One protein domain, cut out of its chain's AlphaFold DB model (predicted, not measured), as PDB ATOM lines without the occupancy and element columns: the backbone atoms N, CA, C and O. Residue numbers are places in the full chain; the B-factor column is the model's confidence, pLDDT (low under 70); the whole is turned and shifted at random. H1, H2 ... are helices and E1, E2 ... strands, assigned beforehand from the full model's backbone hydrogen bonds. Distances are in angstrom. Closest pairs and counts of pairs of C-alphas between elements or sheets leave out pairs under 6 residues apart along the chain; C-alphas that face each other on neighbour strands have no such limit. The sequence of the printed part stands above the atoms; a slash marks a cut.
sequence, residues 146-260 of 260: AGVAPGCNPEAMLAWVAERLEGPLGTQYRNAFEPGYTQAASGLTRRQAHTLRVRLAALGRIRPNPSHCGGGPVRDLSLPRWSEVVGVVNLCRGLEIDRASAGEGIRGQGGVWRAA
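Overview. This is residues 146 to 260 of the 260 residues of an uncharacterized protein of Acidimicrobiales bacterium (UniProt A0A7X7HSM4). What is the main picture? Helix H4 sits near the middle, and H1, H2 and H3 pack on it crosswise, while a small strand hairpin, E1 and E2, lies near its residues 231 to 235 and residues 213 to 219 stick out as a free loop. What is it made of? The printed part has 115 residues with four named helices and then two named strands along the chain, in the order H1 H2 H3 H4 E1 E2; the sheet E1 - E2 is antiparallel. How is it classed and shaped? It is mostly helix, though under half of the residues are in named elements, and compact, with a radius of gyration of the C-alphas of 13.7 A and spans of 37 by 36 by 31 A.

Arrangement. How do the first two helices stand? H1, residues 154 to 165, touches H2, residues 170 to 177, with its residues 161 to 165 alone; they form a helical hairpin, opposite ways at a steep tilt of 41 degrees, and their closest C-alphas are those of Arg 164 and Gly 170, 5.7 A apart. H3, residues 190 to 203, and H1 touch only at their ends, closest at the C-alphas of Met 157 and Leu 203, 5.9 A; H2 and H3 are near each other. What touches the fourth helix? H4, residues 226 to 237, touches H1 about perpendicular at 76 degrees, closest at the C-alphas of Pro 154 and Cys 236, 5.5 A. It touches H2 about perpendicular at 80 degrees, with the C-alphas of Phe 177 and Val 230 closest at 5.5 A, and H3 at a steep tilt of 50 degrees, the same way, with those of Arg 197 and Val 229 closest at 6.2 A. How do the strands pair? E1, residues 239 to 241, and E2, residues 257 to 259, form an antiparallel hairpin, with N 240 and O 258 within hydrogen-bond range at 3.2 A. What of the helix backbones? Every O i to N i+4 pair is within hydrogen-bond range in H3 and H4, against 7 of 8 in H1 and 3 of 4 in H2.

Along the chain. Where do the helices lie? H1 begins at C-alpha 154 (-26.412, -68.884, 28.263) and is 16.5 A long; H2 is 11.3 A, H3 20.0 A and H4 16.3 A. Where do the strands lie? E1 and E2 are each 6.9 A long, and E2 ends at C-alpha 259 (-44.031, -66.699, 30.787).

Size, cuts and confidence. How large is it? The two C-alphas farthest apart, those of Pro 217 and Ala 260, are 40.1 A apart, and the printed part has no cut. Which links are long? Those from H2 to H3, H3 to H4 and E1 to E2. Where is confidence low? In the model, residues 210 to 221 and 241 to 260 have pLDDT under 70.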
ATOM      1  N   ALA A 146     -31.801 -80.394  31.870       86.06
ATOM      2  CA  ALA A 146     -32.138 -79.262  31.009       86.06
ATOM      3  C   ALA A 146     -31.529 -79.351  29.593       86.06
ATOM      4  O   ALA A 146     -31.783 -78.486  28.758       86.06
ATOM      5  N   GLY A 147     -30.748 -80.396  29.292       88.19
ATOM      6  CA  GLY A 147     -30.200 -80.666  27.960       88.19
ATOM      7  C   GLY A 147     -28.843 -80.020  27.668       88.19
ATOM      8  O   GLY A 147     -28.385 -80.061  26.522       88.19
ATOM      9  N   VAL A 148     -28.169 -79.454  28.672       90.62
ATOM     10  CA  VAL A 148     -26.873 -78.776  28.511       90.62
ATOM     11  C   VAL A 148     -25.767 -79.451  29.314       90.62
ATOM     12  O   VAL A 148     -25.984 -80.022  30.379       90.62
ATOM     13  N   ALA A 149     -24.542 -79.418  28.793       89.19
ATOM     14  CA  ALA A 149     -23.378 -79.891  29.532       89.19
ATOM     15  C   ALA A 149     -22.857 -78.824  30.519       89.19
ATOM     16  O   ALA A 149     -23.086 -77.628  30.307       89.19
ATOM     17  N   PRO A 150     -22.048 -79.224  31.521       85.38
ATOM     18  CA  PRO A 150     -21.297 -78.277  32.340       85.38
ATOM     19  C   PRO A 150     -20.470 -77.313  31.478       85.38
ATOM     20  O   PRO A 150     -19.873 -77.707  30.468       85.38
ATOM     21  N   GLY A 151     -20.438 -76.039  31.874       84.56
ATOM     22  CA  GLY A 151     -19.787 -74.962  31.119       84.56
ATOM     23  C   GLY A 151     -20.601 -74.420  29.938       84.56
ATOM     24  O   GLY A 151     -20.021 -73.803  29.046       84.56
ATOM     25  N   CYS A 152     -21.913 -74.678  29.901       90.31
ATOM     26  CA  CYS A 152     -22.854 -73.924  29.072       90.31
ATOM     27  C   CYS A 152     -22.702 -72.417  29.334       90.31
ATOM     28  O   CYS A 152     -22.534 -72.008  30.484       90.31
ATOM     29  N   ASN A 153     -22.766 -71.603  28.278       91.00
ATOM     30  CA  ASN A 153     -22.760 -70.147  28.380       91.00
ATOM     31  C   ASN A 153     -24.084 -69.578  27.827       91.00
ATOM     32  O   ASN A 153     -24.170 -69.308  26.624       91.00
ATOM     33  N   PRO A 154     -25.113 -69.407  28.682       94.19
ATOM     34  CA  PRO A 154     -26.412 -68.884  28.263       94.19
ATOM     35  C   PRO A 154     -26.322 -67.478  27.661       94.19
ATOM     36  O   PRO A 154     -26.959 -67.215  26.645       94.19
ATOM     37  N   GLU A 155     -25.479 -66.604  28.219       93.94
ATOM     38  CA  GLU A 155     -25.316 -65.224  27.743       93.94
ATOM     39  C   GLU A 155     -24.756 -65.176  26.318       93.94
ATOM     40  O   GLU A 155     -25.260 -64.445  25.468       93.94
ATOM     41  N   ALA A 156     -23.774 -66.025  25.999       93.75
ATOM     42  CA  ALA A 156     -23.247 -66.115  24.638       93.75
ATOM     43  C   ALA A 156     -24.298 -66.622  23.635       93.75
ATOM     44  O   ALA A 156     -24.304 -66.197  22.478       93.75
ATOM     45  N   MET A 157     -25.196 -67.519  24.058       95.19
ATOM     46  CA  MET A 157     -26.309 -67.962  23.215       95.19
ATOM     47  C   MET A 157     -27.308 -66.833  22.970       95.19
ATOM     48  O   MET A 157     -27.700 -66.611  21.825       95.19
ATOM     49  N   LEU A 158     -27.707 -66.121  24.028       94.94
ATOM     50  CA  LEU A 158     -28.662 -65.019  23.940       94.94
ATOM     51  C   LEU A 158     -28.120 -63.878  23.085       94.94
ATOM     52  O   LEU A 158     -28.817 -63.445  22.171       94.94
ATOM     53  N   ALA A 159     -26.865 -63.474  23.290       94.00
ATOM     54  CA  ALA A 159     -26.207 -62.450  22.482       94.00
ATOM     55  C   ALA A 159     -26.160 -62.837  20.993       94.00
ATOM     56  O   ALA A 159     -26.493 -62.034  20.121       94.00
ATOM     57  N   TRP A 160     -25.819 -64.095  20.690       95.12
ATOM     58  CA  TRP A 160     -25.796 -64.596  19.315       95.12
ATOM     59  C   TRP A 160     -27.182 -64.562  18.658       95.12
ATOM     60  O   TRP A 160     -27.296 -64.262  17.467       95.12
ATOM     61  N   VAL A 161     -28.242 -64.881  19.405       95.25
ATOM     62  CA  VAL A 161     -29.616 -64.801  18.889       95.25
ATOM     63  C   VAL A 161     -30.051 -63.347  18.725       95.25
ATOM     64  O   VAL A 161     -30.581 -63.015  17.669       95.25
ATOM     65  N   ALA A 162     -29.787 -62.486  19.710       93.50
ATOM     66  CA  ALA A 162     -30.148 -61.070  19.686       93.50
ATOM     67  C   ALA A 162     -29.596 -60.359  18.439       93.50
ATOM     68  O   ALA A 162     -30.365 -59.760  17.693       93.50
ATOM     69  N   GLU A 163     -28.314 -60.568  18.119       94.62
ATOM     70  CA  GLU A 163     -27.674 -60.054  16.894       94.62
ATOM     71  C   GLU A 163     -28.457 -60.430  15.616       94.62
ATOM     72  O   GLU A 163     -28.549 -59.672  14.653       94.62
ATOM     73  N   ARG A 164     -29.054 -61.626  15.587       95.38
ATOM     74  CA  ARG A 164     -29.804 -62.130  14.425       95.38
ATOM     75  C   ARG A 164     -31.238 -61.638  14.371       95.38
ATOM     76  O   ARG A 164     -31.793 -61.588  13.274       95.38
ATOM     77  N   LEU A 165     -31.821 -61.282  15.513       94.31
ATOM     78  CA  LEU A 165     -33.142 -60.662  15.580       94.31
ATOM     79  C   LEU A 165     -33.143 -59.255  14.973       94.31
ATOM     80  O   LEU A 165     -34.164 -58.843  14.429       94.31
ATOM     81  N   GLU A 166     -32.007 -58.560  15.012       93.69
ATOM     82  CA  GLU A 166     -31.816 -57.238  14.396       93.69
ATOM     83  C   GLU A 166     -31.498 -57.315  12.893       93.69
ATOM     84  O   GLU A 166     -31.589 -56.325  12.167       93.69
ATOM     85  N   GLY A 167     -31.124 -58.499  12.401       92.94
ATOM     86  CA  GLY A 167     -30.719 -58.706  11.017       92.94
ATOM     87  C   GLY A 167     -31.880 -58.877  10.021       92.94
ATOM     88  O   GLY A 167     -33.049 -58.970  10.396       92.94
ATOM     89  N   PRO A 168     -31.566 -59.055   8.720       93.19
ATOM     90  CA  PRO A 168     -32.562 -59.220   7.650       93.19
ATOM     91  C   PRO A 168     -33.511 -60.417   7.817       93.19
ATOM     92  O   PRO A 168     -34.539 -60.495   7.150       93.19
ATOM     93  N   LEU A 169     -33.145 -61.374   8.672       93.62
ATOM     94  CA  LEU A 169     -33.922 -62.578   8.971       93.62
ATOM     95  C   LEU A 169     -34.566 -62.529  10.365       93.62
ATOM     96  O   LEU A 169     -34.955 -63.569  10.899       93.62
ATOM     97  N   GLY A 170     -34.653 -61.346  10.979       94.50
ATOM     98  CA  GLY A 170     -35.065 -61.193  12.370       94.50
ATOM     99  C   GLY A 170     -36.424 -61.814  12.685       94.50
ATOM    100  O   GLY A 170     -36.583 -62.473  13.710       94.50
ATOM    101  N   THR A 171     -37.383 -61.715  11.758       94.81
ATOM    102  CA  THR A 171     -38.707 -62.344  11.913       94.81
ATOM    103  C   THR A 171     -38.612 -63.869  11.927       94.81
ATOM    104  O   THR A 171     -39.226 -64.520  12.765       94.81
ATOM    105  N   GLN A 172     -37.805 -64.463  11.045       95.81
ATOM    106  CA  GLN A 172     -37.633 -65.914  10.971       95.81
ATOM    107  C   GLN A 172     -36.908 -66.458  12.206       95.81
ATOM    108  O   GLN A 172     -37.263 -67.521  12.712       95.81
ATOM    109  N   TYR A 173     -35.912 -65.725  12.716       94.38
ATOM    110  CA  TYR A 173     -35.248 -66.072  13.973       94.38
ATOM    111  C   TYR A 173     -36.173 -65.908  15.178       94.38
ATOM    112  O   TYR A 173     -36.144 -66.763  16.054       94.38
ATOM    113  N   ARG A 174     -37.039 -64.890  15.211       93.56
ATOM    114  CA  ARG A 174     -38.067 -64.766  16.252       93.56
ATOM    115  C   ARG A 174     -38.998 -65.975  16.224       93.56
ATOM    116  O   ARG A 174     -39.075 -66.710  17.203       93.56
ATOM    117  N   ASN A 175     -39.582 -66.261  15.058       93.56
ATOM    118  CA  ASN A 175     -40.455 -67.418  14.842       93.56
ATOM    119  C   ASN A 175     -39.770 -68.745  15.187       93.56
ATOM    120  O   ASN A 175     -40.439 -69.692  15.579       93.56
ATOM    121  N   ALA A 176     -38.447 -68.848  15.040       92.88
ATOM    122  CA  ALA A 176     -37.721 -70.066  15.370       92.88
ATOM    123  C   ALA A 176     -37.815 -70.454  16.851       92.88
ATOM    124  O   ALA A 176     -37.795 -71.651  17.143       92.88
ATOM    125  N   PHE A 177     -37.916 -69.479  17.759       92.56
ATOM    126  CA  PHE A 177     -38.030 -69.748  19.194       92.56
ATOM    127  C   PHE A 177     -39.390 -69.380  19.786       92.56
ATOM    128  O   PHE A 177     -39.600 -69.598  20.980       92.56
ATOM    129  N   GLU A 178     -40.334 -68.901  18.971       87.25
ATOM    130  CA  GLU A 178     -41.704 -68.749  19.441       87.25
ATOM    131  C   GLU A 178     -42.331 -70.122  19.752       87.25
ATOM    132  O   GLU A 178     -42.304 -71.038  18.919       87.25
ATOM    133  N   PRO A 179     -42.904 -70.291  20.956       78.12
ATOM    134  CA  PRO A 179     -43.644 -71.486  21.335       78.12
ATOM    135  C   PRO A 179     -44.653 -71.925  20.268       78.12
ATOM    136  O   PRO A 179     -45.443 -71.134  19.764       78.12
ATOM    137  N   GLY A 180     -44.638 -73.213  19.918       73.81
ATOM    138  CA  GLY A 180     -45.566 -73.791  18.937       73.81
ATOM    139  C   GLY A 180     -45.124 -73.688  17.472       73.81
ATOM    140  O   GLY A 180     -45.689 -74.383  16.625       73.81
ATOM    141  N   TYR A 181     -44.075 -72.925  17.149       81.75
ATOM    142  CA  TYR A 181     -43.530 -72.905  15.793       81.75
ATOM    143  C   TYR A 181     -42.663 -74.137  15.510       81.75
ATOM    144  O   TYR A 181     -41.733 -74.496  16.236       81.75
ATOM    145  N   THR A 182     -42.954 -74.800  14.391       86.19
ATOM    146  CA  THR A 182     -42.102 -75.877  13.876       86.19
ATOM    147  C   THR A 182     -40.898 -75.306  13.130       86.19
ATOM    148  O   THR A 182     -40.917 -74.169  12.658       86.19
ATOM    149  N   GLN A 183     -39.866 -76.130  12.918       86.75
ATOM    150  CA  GLN A 183     -38.720 -75.748  12.086       86.75
ATOM    151  C   GLN A 183     -39.158 -75.237  10.703       86.75
ATOM    152  O   GLN A 183     -38.604 -74.259  10.213       86.75
ATOM    153  N   ALA A 184     -40.153 -75.875  10.080       87.75
ATOM    154  CA  ALA A 184     -40.665 -75.449   8.779       87.75
ATOM    155  C   ALA A 184     -41.435 -74.120   8.869       87.75
ATOM    156  O   ALA A 184     -41.262 -73.257   8.013       87.75
ATOM    157  N   ALA A 185     -42.230 -73.935   9.927       89.50
ATOM    158  CA  ALA A 185     -43.002 -72.715  10.157       89.50
ATOM    159  C   ALA A 185     -42.133 -71.495  10.513       89.50
ATOM    160  O   ALA A 185     -42.573 -70.366  10.334       89.50
ATOM    161  N   SER A 186     -40.887 -71.700  10.965       91.00
ATOM    162  CA  SER A 186     -39.948 -70.598  11.232       91.00
ATOM    163  C   SER A 186     -39.611 -69.760   9.989       91.00
ATOM    164  O   SER A 186     -39.171 -68.624  10.113       91.00
ATOM    165  N   GLY A 187     -39.789 -70.311   8.781       93.12
ATOM    166  CA  GLY A 187     -39.398 -69.658   7.529       93.12
ATOM    167  C   GLY A 187     -37.892 -69.708   7.235       93.12
ATOM    168  O   GLY A 187     -37.453 -69.191   6.208       93.12
ATOM    169  N   LEU A 188     -37.088 -70.350   8.089       93.81
ATOM    170  CA  LEU A 188     -35.672 -70.589   7.818       93.81
ATOM    171  C   LEU A 188     -35.489 -71.698   6.774       93.81
ATOM    172  O   LEU A 188     -36.085 -72.774   6.843       93.81
ATOM    173  N   THR A 189     -34.570 -71.480   5.835       94.12
ATOM    174  CA  THR A 189     -34.121 -72.534   4.917       94.12
ATOM    175  C   THR A 189     -33.437 -73.670   5.683       94.12
ATOM    176  O   THR A 189     -32.903 -73.480   6.779       94.12
ATOM    177  N   ARG A 190     -33.352 -74.864   5.076       90.38
ATOM    178  CA  ARG A 190     -32.655 -76.019   5.680       90.38
ATOM    179  C   ARG A 190     -31.220 -75.689   6.100       90.38
ATOM    180  O   ARG A 190     -30.798 -76.103   7.176       90.38
ATOM    181  N   ARG A 191     -30.492 -74.925   5.275       90.88
ATOM    182  CA  ARG A 191     -29.116 -74.496   5.564       90.88
ATOM    183  C   ARG A 191     -29.065 -73.568   6.778       90.88
ATOM    184  O   ARG A 191     -28.260 -73.803   7.668       90.88
ATOM    185  N   GLN A 192     -29.944 -72.566   6.841       93.81
ATOM    186  CA  GLN A 192     -30.005 -71.623   7.965       93.81
ATOM    187  C   GLN A 192     -30.393 -72.320   9.273       93.81
ATOM    188  O   GLN A 192     -29.716 -72.143  10.280       93.81
ATOM    189  N   ALA A 193     -31.423 -73.171   9.248       91.69
ATOM    190  CA  ALA A 193     -31.845 -73.937  10.417       91.69
ATOM    191  C   ALA A 193     -30.745 -74.896  10.910       91.69
ATOM    192  O   ALA A 193     -30.558 -75.070  12.113       91.69
ATOM    193  N   HIS A 194     -29.981 -75.498   9.991       90.81
ATOM    194  CA  HIS A 194     -28.819 -76.312  10.343       90.81
ATOM    195  C   HIS A 194     -27.702 -75.470  10.979       90.81
ATOM    196  O   HIS A 194     -27.206 -75.835  12.041       90.81
ATOM    197  N   THR A 195     -27.348 -74.320  10.395       92.75
ATOM    198  CA  THR A 195     -26.352 -73.403  10.973       92.75
ATOM    199  C   THR A 195     -26.752 -72.929  12.369       92.75
ATOM    200  O   THR A 195     -25.908 -72.936  13.263       92.75
ATOM    201  N   LEU A 196     -28.026 -72.573  12.569       93.81
ATOM    202  CA  LEU A 196     -28.585 -72.215  13.874       93.81
ATOM    203  C   LEU A 196     -28.359 -73.339  14.886       93.81
ATOM    204  O   LEU A 196     -27.775 -73.102  15.942       93.81
ATOM    205  N   ARG A 197     -28.751 -74.571  14.539       92.81
ATOM    206  CA  ARG A 197     -28.586 -75.736  15.420       92.81
ATOM    207  C   ARG A 197     -27.129 -75.985  15.783       92.81
ATOM    208  O   ARG A 197     -26.835 -76.145  16.958       92.81
ATOM    209  N   VAL A 198     -26.224 -75.992  14.804       92.62
ATOM    210  CA  VAL A 198     -24.790 -76.233  15.043       92.62
ATOM    211  C   VAL A 198     -24.198 -75.157  15.951       92.62
ATOM    212  O   VAL A 198     -23.499 -75.475  16.911       92.62
ATOM    213  N   ARG A 199     -24.483 -73.878  15.672       94.69
ATOM    214  CA  ARG A 199     -23.916 -72.763  16.440       94.69
ATOM    215  C   ARG A 199     -24.423 -72.737  17.873       94.69
ATOM    216  O   ARG A 199     -23.608 -72.651  18.785       94.69
ATOM    217  N   LEU A 200     -25.729 -72.870  18.078       94.75
ATOM    218  CA  LEU A 200     -26.301 -72.870  19.422       94.75
ATOM    219  C   LEU A 200     -25.950 -74.133  20.205       94.75
ATOM    220  O   LEU A 200     -25.696 -74.038  21.400       94.75
ATOM    221  N   ALA A 201     -25.846 -75.289  19.544       92.94
ATOM    222  CA  ALA A 201     -25.356 -76.501  20.193       92.94
ATOM    223  C   ALA A 201     -23.919 -76.337  20.698       92.94
ATOM    224  O   ALA A 201     -23.619 -76.745  21.817       92.94
ATOM    225  N   ALA A 202     -23.051 -75.698  19.908       92.25
ATOM    226  CA  ALA A 202     -21.678 -75.421  20.309       92.25
ATOM    227  C   ALA A 202     -21.599 -74.404  21.463       92.25
ATOM    228  O   ALA A 202     -20.913 -74.662  22.450       92.25
ATOM    229  N   LEU A 203     -22.319 -73.279  21.367       93.00
ATOM    230  CA  LEU A 203     -22.317 -72.222  22.392       93.00
ATOM    231  C   LEU A 203     -22.925 -72.695  23.721       93.00
ATOM    232  O   LEU A 203     -22.351 -72.475  24.785       93.00
ATOM    233  N   GLY A 204     -24.063 -73.387  23.653       90.75
ATOM    234  CA  GLY A 204     -24.787 -73.891  24.820       90.75
ATOM    235  C   GLY A 204     -24.310 -75.240  25.338       90.75
ATOM    236  O   GLY A 204     -24.872 -75.758  26.297       90.75
ATOM    237  N   ARG A 205     -23.321 -75.856  24.675       92.31
ATOM    238  CA  ARG A 205     -22.923 -77.254  24.910       92.31
ATOM    239  C   ARG A 205     -24.134 -78.195  24.988       92.31
ATOM    240  O   ARG A 205     -24.215 -79.055  25.869       92.31
ATOM    241  N   ILE A 206     -25.089 -77.996  24.082       91.12
ATOM    242  CA  ILE A 206     -26.349 -78.741  24.057       91.12
ATOM    243  C   ILE A 206     -26.046 -80.168  23.629       91.12
ATOM    244  O   ILE A 206     -25.451 -80.391  22.570       91.12
ATOM    245  N   ARG A 207     -26.450 -81.137  24.449       81.94
ATOM    246  CA  ARG A 207     -26.172 -82.544  24.168       81.94
ATOM    247  C   ARG A 207     -27.292 -83.166  23.335       81.94
ATOM    248  O   ARG A 207     -28.460 -82.982  23.668       81.94
ATOM    249  N   PRO A 208     -26.960 -83.938  22.288       80.38
ATOM    250  CA  PRO A 208     -27.944 -84.785  21.634       80.38
ATOM    251  C   PRO A 208     -28.476 -85.842  22.615       80.38
ATOM    252  O   PRO A 208     -27.714 -86.410  23.402       80.38
ATOM    253  N   ASN A 209     -29.778 -86.119  22.570       71.31
ATOM    254  CA  ASN A 209     -30.409 -87.080  23.471       71.31
ATOM    255  C   ASN A 209     -30.001 -88.533  23.129       71.31
ATOM    256  O   ASN A 209     -30.242 -88.983  22.016       71.31
ATOM    257  N   PRO A 210     -29.448 -89.324  24.066       59.22
ATOM    258  CA  PRO A 210     -29.004 -90.690  23.780       59.22
ATOM    259  C   PRO A 210     -30.146 -91.670  23.460       59.22
ATOM    260  O   PRO A 210     -29.897 -92.691  22.824       59.22
ATOM    261  N   SER A 211     -31.402 -91.376  23.825       57.66
ATOM    262  CA  SER A 211     -32.589 -92.209  23.539       57.66
ATOM    263  C   SER A 211     -33.055 -92.135  22.073       57.66
ATOM    264  O   SER A 211     -34.244 -92.241  21.766       57.66
ATOM    265  N   HIS A 212     -32.124 -91.902  21.150       57.25
ATOM    266  CA  HIS A 212     -32.348 -91.822  19.715       57.25
ATOM    267  C   HIS A 212     -32.841 -93.160  19.131       57.25
ATOM    268  O   HIS A 212     -32.068 -93.926  18.570       57.25
ATOM    269  N   CYS A 213     -34.148 -93.412  19.182       46.75
ATOM    270  CA  CYS A 213     -34.792 -94.507  18.453       46.75
ATOM    271  C   CYS A 213     -35.737 -93.899  17.406       46.75
ATOM    272  O   CYS A 213     -36.842 -93.473  17.728       46.75
ATOM    273  N   GLY A 214     -35.296 -93.774  16.152       45.22
ATOM    274  CA  GLY A 214     -36.127 -93.238  15.068       45.22
ATOM    275  C   GLY A 214     -35.575 -93.619  13.700       45.22
ATOM    276  O   GLY A 214     -34.570 -93.063  13.266       45.22
ATOM    277  N   GLY A 215     -36.233 -94.588  13.058       40.47
ATOM    278  CA  GLY A 215     -35.787 -95.293  11.855       40.47
ATOM    279  C   GLY A 215     -35.787 -94.450  10.581       40.47
ATOM    280  O   GLY A 215     -36.802 -94.319   9.903       40.47
ATOM    281  N   GLY A 216     -34.618 -93.931  10.219       47.47
ATOM    282  CA  GLY A 216     -34.331 -93.447   8.873       47.47
ATOM    283  C   GLY A 216     -32.830 -93.540   8.575       47.47
ATOM    284  O   GLY A 216     -32.037 -93.478   9.513       47.47
ATOM    285  N   PRO A 217     -32.411 -93.685   7.302       44.91
ATOM    286  CA  PRO A 217     -31.107 -94.272   6.982       44.91
ATOM    287  C   PRO A 217     -29.898 -93.390   7.312       44.91
ATOM    288  O   PRO A 217     -28.802 -93.911   7.458       44.91
ATOM    289  N   VAL A 218     -30.061 -92.068   7.429       52.06
ATOM    290  CA  VAL A 218     -28.951 -91.144   7.714       52.06
ATOM    291  C   VAL A 218     -29.494 -89.908   8.439       52.06
ATOM    292  O   VAL A 218     -29.903 -88.931   7.811       52.06
ATOM    293  N   ARG A 219     -29.544 -89.930   9.773       57.44
ATOM    294  CA  ARG A 219     -29.630 -88.694  10.568       57.44
ATOM    295  C   ARG A 219     -28.341 -88.542  11.354       57.44
ATOM    296  O   ARG A 219     -27.905 -89.484  12.001       57.44
ATOM    297  N   ASP A 220     -27.755 -87.352  11.282       63.22
ATOM    298  CA  ASP A 220     -26.596 -86.984  12.084       63.22
ATOM    299  C   ASP A 220     -26.993 -86.962  13.568       63.22
ATOM    300  O   ASP A 220     -27.705 -86.063  14.022       63.22
ATOM    301  N   LEU A 221     -26.578 -88.001  14.295       69.06
ATOM    302  CA  LEU A 221     -26.832 -88.167  15.726       69.06
ATOM    303  C   LEU A 221     -25.863 -87.341  16.585       69.06
ATOM    304  O   LEU A 221     -26.026 -87.308  17.803       69.06
ATOM    305  N   SER A 222     -24.875 -86.675  15.972       74.88
ATOM    306  CA  SER A 222     -23.930 -85.808  16.680       74.88
ATOM    307  C   SER A 222     -24.527 -84.445  17.047       74.88
ATOM    308  O   SER A 222     -23.977 -83.749  17.901       74.88
ATOM    309  N   LEU A 223     -25.670 -84.072  16.453       82.88
ATOM    310  CA  LEU A 223     -26.307 -82.772  16.657       82.88
ATOM    311  C   LEU A 223     -27.674 -82.882  17.352       82.88
ATOM    312  O   LEU A 223     -28.526 -83.659  16.908       82.88
ATOM    313  N   PRO A 224     -27.959 -82.022  18.347       87.38
ATOM    314  CA  PRO A 224     -29.258 -81.973  19.013       87.38
ATOM    315  C   PRO A 224     -30.365 -81.547  18.049       87.38
ATOM    316  O   PRO A 224     -30.132 -80.769  17.116       87.38
ATOM    317  N   ARG A 225     -31.579 -82.059  18.255       85.81
ATOM    318  CA  ARG A 225     -32.788 -81.778  17.469       85.81
ATOM    319  C   ARG A 225     -33.144 -80.295  17.515       85.81
ATOM    320  O   ARG A 225     -32.793 -79.575  18.440       85.81
ATOM    321  N   TRP A 226     -33.927 -79.859  16.530       87.06
ATOM    322  CA  TRP A 226     -34.491 -78.507  16.510       87.06
ATOM    323  C   TRP A 226     -35.175 -78.141  17.832       87.06
ATOM    324  O   TRP A 226     -34.852 -77.123  18.426       87.06
ATOM    325  N   SER A 227     -36.063 -79.011  18.318       86.19
ATOM    326  CA  SER A 227     -36.807 -78.795  19.560       86.19
ATOM    327  C   SER A 227     -35.918 -78.730  20.801       86.19
ATOM    328  O   SER A 227     -36.256 -78.021  21.735       86.19
ATOM    329  N   GLU A 228     -34.799 -79.458  20.817       88.31
ATOM    330  CA  GLU A 228     -33.838 -79.433  21.928       88.31
ATOM    331  C   GLU A 228     -33.092 -78.096  21.940       88.31
ATOM    332  O   GLU A 228     -33.029 -77.435  22.970       88.31
ATOM    333  N   VAL A 229     -32.611 -77.648  20.775       91.62
ATOM    334  CA  VAL A 229     -31.942 -76.344  20.642       91.62
ATOM    335  C   VAL A 229     -32.879 -75.198  21.009       91.62
ATOM    336  O   VAL A 229     -32.503 -74.327  21.788       91.62
ATOM    337  N   VAL A 230     -34.101 -75.204  20.471       91.75
ATOM    338  CA  VAL A 230     -35.103 -74.178  20.776       91.75
ATOM    339  C   VAL A 230     -35.490 -74.209  22.249       91.75
ATOM    340  O   VAL A 230     -35.567 -73.156  22.872       91.75
ATOM    341  N   GLY A 231     -35.672 -75.403  22.820       89.75
ATOM    342  CA  GLY A 231     -36.015 -75.559  24.227       89.75
ATOM    343  C   GLY A 231     -34.955 -74.972  25.156       89.75
ATOM    344  O   GLY A 231     -35.292 -74.187  26.035       89.75
ATOM    345  N   VAL A 232     -33.675 -75.269  24.913       92.44
ATOM    346  CA  VAL A 232     -32.570 -74.693  25.695       92.44
ATOM    347  C   VAL A 232     -32.514 -73.174  25.544       92.44
ATOM    348  O   VAL A 232     -32.391 -72.481  26.546       92.44
ATOM    349  N   VAL A 233     -32.633 -72.634  24.325       94.06
ATOM    350  CA  VAL A 233     -32.632 -71.171  24.130       94.06
ATOM    351  C   VAL A 233     -33.799 -70.512  24.857       94.06
ATOM    352  O   VAL A 233     -33.609 -69.459  25.456       94.06
ATOM    353  N   ASN A 234     -34.982 -71.124  24.852       92.44
ATOM    354  CA  ASN A 234     -36.139 -70.601  25.573       92.44
ATOM    355  C   ASN A 234     -35.941 -70.639  27.092       92.44
ATOM    356  O   ASN A 234     -36.278 -69.667  27.762       92.44
ATOM    357  N   LEU A 235     -35.296 -71.678  27.627       92.25
ATOM    358  CA  LEU A 235     -34.873 -71.697  29.028       92.25
ATOM    359  C   LEU A 235     -33.833 -70.603  29.330       92.25
ATOM    360  O   LEU A 235     -33.950 -69.942  30.360       92.25
ATOM    361  N   CYS A 236     -32.863 -70.356  28.434       93.44
ATOM    362  CA  CYS A 236     -31.924 -69.231  28.565       93.44
ATOM    363  C   CYS A 236     -32.668 -67.892  28.591       93.44
ATOM    364  O   CYS A 236     -32.371 -67.040  29.424       93.44
ATOM    365  N   ARG A 237     -33.644 -67.727  27.689       91.12
ATOM    366  CA  ARG A 237     -34.484 -66.533  27.534       91.12
ATOM    367  C   ARG A 237     -35.316 -66.252  28.787       91.12
ATOM    368  O   ARG A 237     -35.746 -65.123  28.955       91.12
ATOM    369  N   GLY A 238     -35.532 -67.247  29.650       89.00
ATOM    370  CA  GLY A 238     -36.373 -67.135  30.841       89.00
ATOM    371  C   GLY A 238     -37.821 -67.578  30.623       89.00
ATOM    372  O   GLY A 238     -38.695 -67.168  31.372       89.00
ATOM    373  N   LEU A 239     -38.094 -68.376  29.584       86.31
ATOM    374  CA  LEU A 239     -39.379 -69.061  29.429       86.31
ATOM    375  C   LEU A 239     -39.382 -70.385  30.187       86.31
ATOM    376  O   LEU A 239     -38.354 -71.053  30.316       86.31
ATOM    377  N   GLU A 240     -40.575 -70.800  30.591       75.12
ATOM    378  CA  GLU A 240     -40.797 -72.032  31.334       75.12
ATOM    379  C   GLU A 240     -41.575 -73.044  30.506       75.12
ATOM    380  O   GLU A 240     -42.431 -72.700  29.684       75.12
ATOM    381  N   ILE A 241     -41.273 -74.320  30.734       64.81
ATOM    382  CA  ILE A 241     -42.052 -75.425  30.186       64.81
ATOM    383  C   ILE A 241     -43.176 -75.705  31.178       64.81
ATOM    384  O   ILE A 241     -42.894 -76.109  32.304       64.81
ATOM    385  N   ASP A 242     -44.435 -75.568  30.756       55.12
ATOM    386  CA  ASP A 242     -45.578 -76.002  31.557       55.12
ATOM    387  C   ASP A 242     -45.506 -77.523  31.772       55.12
ATOM    388  O   ASP A 242     -45.855 -78.325  30.895       55.12
ATOM    389  N   ARG A 243     -45.021 -77.931  32.951       48.62
ATOM    390  CA  ARG A 243     -44.862 -79.340  33.334       48.62
ATOM    391  C   ARG A 243     -46.207 -80.067  33.445       48.62
ATOM    392  O   ARG A 243     -46.224 -81.287  33.322       48.62
ATOM    393  N   ALA A 244     -47.329 -79.354  33.617       41.72
ATOM    394  CA  ALA A 244     -48.663 -79.960  33.622       41.72
ATOM    395  C   ALA A 244     -49.133 -80.355  32.209       41.72
ATOM    396  O   ALA A 244     -49.952 -81.262  32.059       41.72
ATOM    397  N   SER A 245     -48.579 -79.709  31.180       39.59
ATOM    398  CA  SER A 245     -48.841 -80.004  29.767       39.59
ATOM    399  C   SER A 245     -47.791 -80.945  29.149       39.59
ATOM    400  O   SER A 245     -48.053 -81.591  28.136       39.59
ATOM    401  N   ALA A 246     -46.598 -81.034  29.748       43.22
ATOM    402  CA  ALA A 246     -45.493 -81.875  29.296       43.22
ATOM    403  C   ALA A 246     -45.492 -83.232  30.022       43.22
ATOM    404  O   ALA A 246     -44.779 -83.436  31.005       43.22
ATOM    405  N   GLY A 247     -46.284 -84.183  29.521       34.75
ATOM    406  CA  GLY A 247     -46.109 -85.590  29.882       34.75
ATOM    407  C   GLY A 247     -44.655 -86.028  29.646       34.75
ATOM    408  O   GLY A 247     -44.118 -85.833  28.562       34.75
ATOM    409  N   GLU A 248     -44.024 -86.585  30.683       36.06
ATOM    410  CA  GLU A 248     -42.679 -87.184  30.681       36.06
ATOM    411  C   GLU A 248     -41.557 -86.374  30.002       36.06
ATOM    412  O   GLU A 248     -40.983 -86.752  28.979       36.06
ATOM    413  N   GLY A 249     -41.120 -85.311  30.680       39.47
ATOM    414  CA  GLY A 249     -39.849 -84.642  30.404       39.47
ATOM    415  C   GLY A 249     -39.846 -83.813  29.122       39.47
ATOM    416  O   GLY A 249     -40.847 -83.670  28.430       39.47
ATOM    417  N   ILE A 250     -38.683 -83.247  28.789       42.78
ATOM    418  CA  ILE A 250     -38.434 -82.461  27.566       42.78
ATOM    419  C   ILE A 250     -38.432 -83.404  26.339       42.78
ATOM    420  O   ILE A 250     -37.495 -83.449  25.543       42.78
ATOM    421  N   ARG A 251     -39.443 -84.267  26.207       42.78
ATOM    422  CA  ARG A 251     -39.529 -85.332  25.211       42.78
ATOM    423  C   ARG A 251     -40.660 -85.052  24.244       42.78
ATOM    424  O   ARG A 251     -41.653 -85.752  24.205       42.78
ATOM    425  N   GLY A 252     -40.392 -84.094  23.364       41.41
ATOM    426  CA  GLY A 252     -40.977 -84.078  22.029       41.41
ATOM    427  C   GLY A 252     -42.446 -83.659  21.957       41.41
ATOM    428  O   GLY A 252     -43.334 -84.345  22.427       41.41
ATOM    429  N   GLN A 253     -42.664 -82.591  21.191       35.94
ATOM    430  CA  GLN A 253     -43.959 -82.034  20.791       35.94
ATOM    431  C   GLN A 253     -44.679 -81.222  21.876       35.94
ATOM    432  O   GLN A 253     -45.326 -81.750  22.764       35.94
ATOM    433  N   GLY A 254     -44.623 -79.897  21.714       37.97
ATOM    434  CA  GLY A 254     -45.725 -79.032  22.135       37.97
ATOM    435  C   GLY A 254     -45.919 -78.843  23.635       37.97
ATOM    436  O   GLY A 254     -47.060 -78.725  24.062       37.97
ATOM    437  N   GLY A 255     -44.846 -78.755  24.426       39.09
ATOM    438  CA  GLY A 255     -44.976 -78.147  25.752       39.09
ATOM    439  C   GLY A 255     -45.559 -76.740  25.595       39.09
ATOM    440  O   GLY A 255     -45.057 -75.959  24.781       39.09
ATOM    441  N   VAL A 256     -46.648 -76.442  26.306       43.25
ATOM    442  CA  VAL A 256     -47.182 -75.080  26.391       43.25
ATOM    443  C   VAL A 256     -46.131 -74.276  27.140       43.25
ATOM    444  O   VAL A 256     -45.853 -74.535  28.303       43.25
ATOM    445  N   TRP A 257     -45.462 -73.363  26.453       47.16
ATOM    446  CA  TRP A 257     -44.517 -72.482  27.120       47.16
ATOM    447  C   TRP A 257     -45.315 -71.365  27.769       47.16
ATOM    448  O   TRP A 257     -46.189 -70.781  27.123       47.16
ATOM    449  N   ARG A 258     -45.020 -71.071  29.028       40.56
ATOM    450  CA  ARG A 258     -45.585 -69.911  29.709       40.56
ATOM    451  C   ARG A 258     -44.469 -68.916  29.987       40.56
ATOM    452  O   ARG A 258     -43.292 -69.279  30.056       40.56
ATOM    453  N   ALA A 259     -44.849 -67.644  30.051       35.12
ATOM    454  CA  ALA A 259     -44.031 -66.699  30.787       35.12
ATOM    455  C   ALA A 259     -44.022 -67.174  32.245       35.12
ATOM    456  O   ALA A 259     -45.080 -67.581  32.736       35.12
ATOM    457  N   ALA A 260     -42.832 -67.185  32.843       45.88
ATOM    458  CA  ALA A 260     -42.679 -67.232  34.289       45.88
ATOM    459  C   ALA A 260     -43.553 -66.166  34.967       45.88
ATOM    460  O   ALA A 260     -43.748 -65.105  34.323       45.88
TER     461      ALA A 260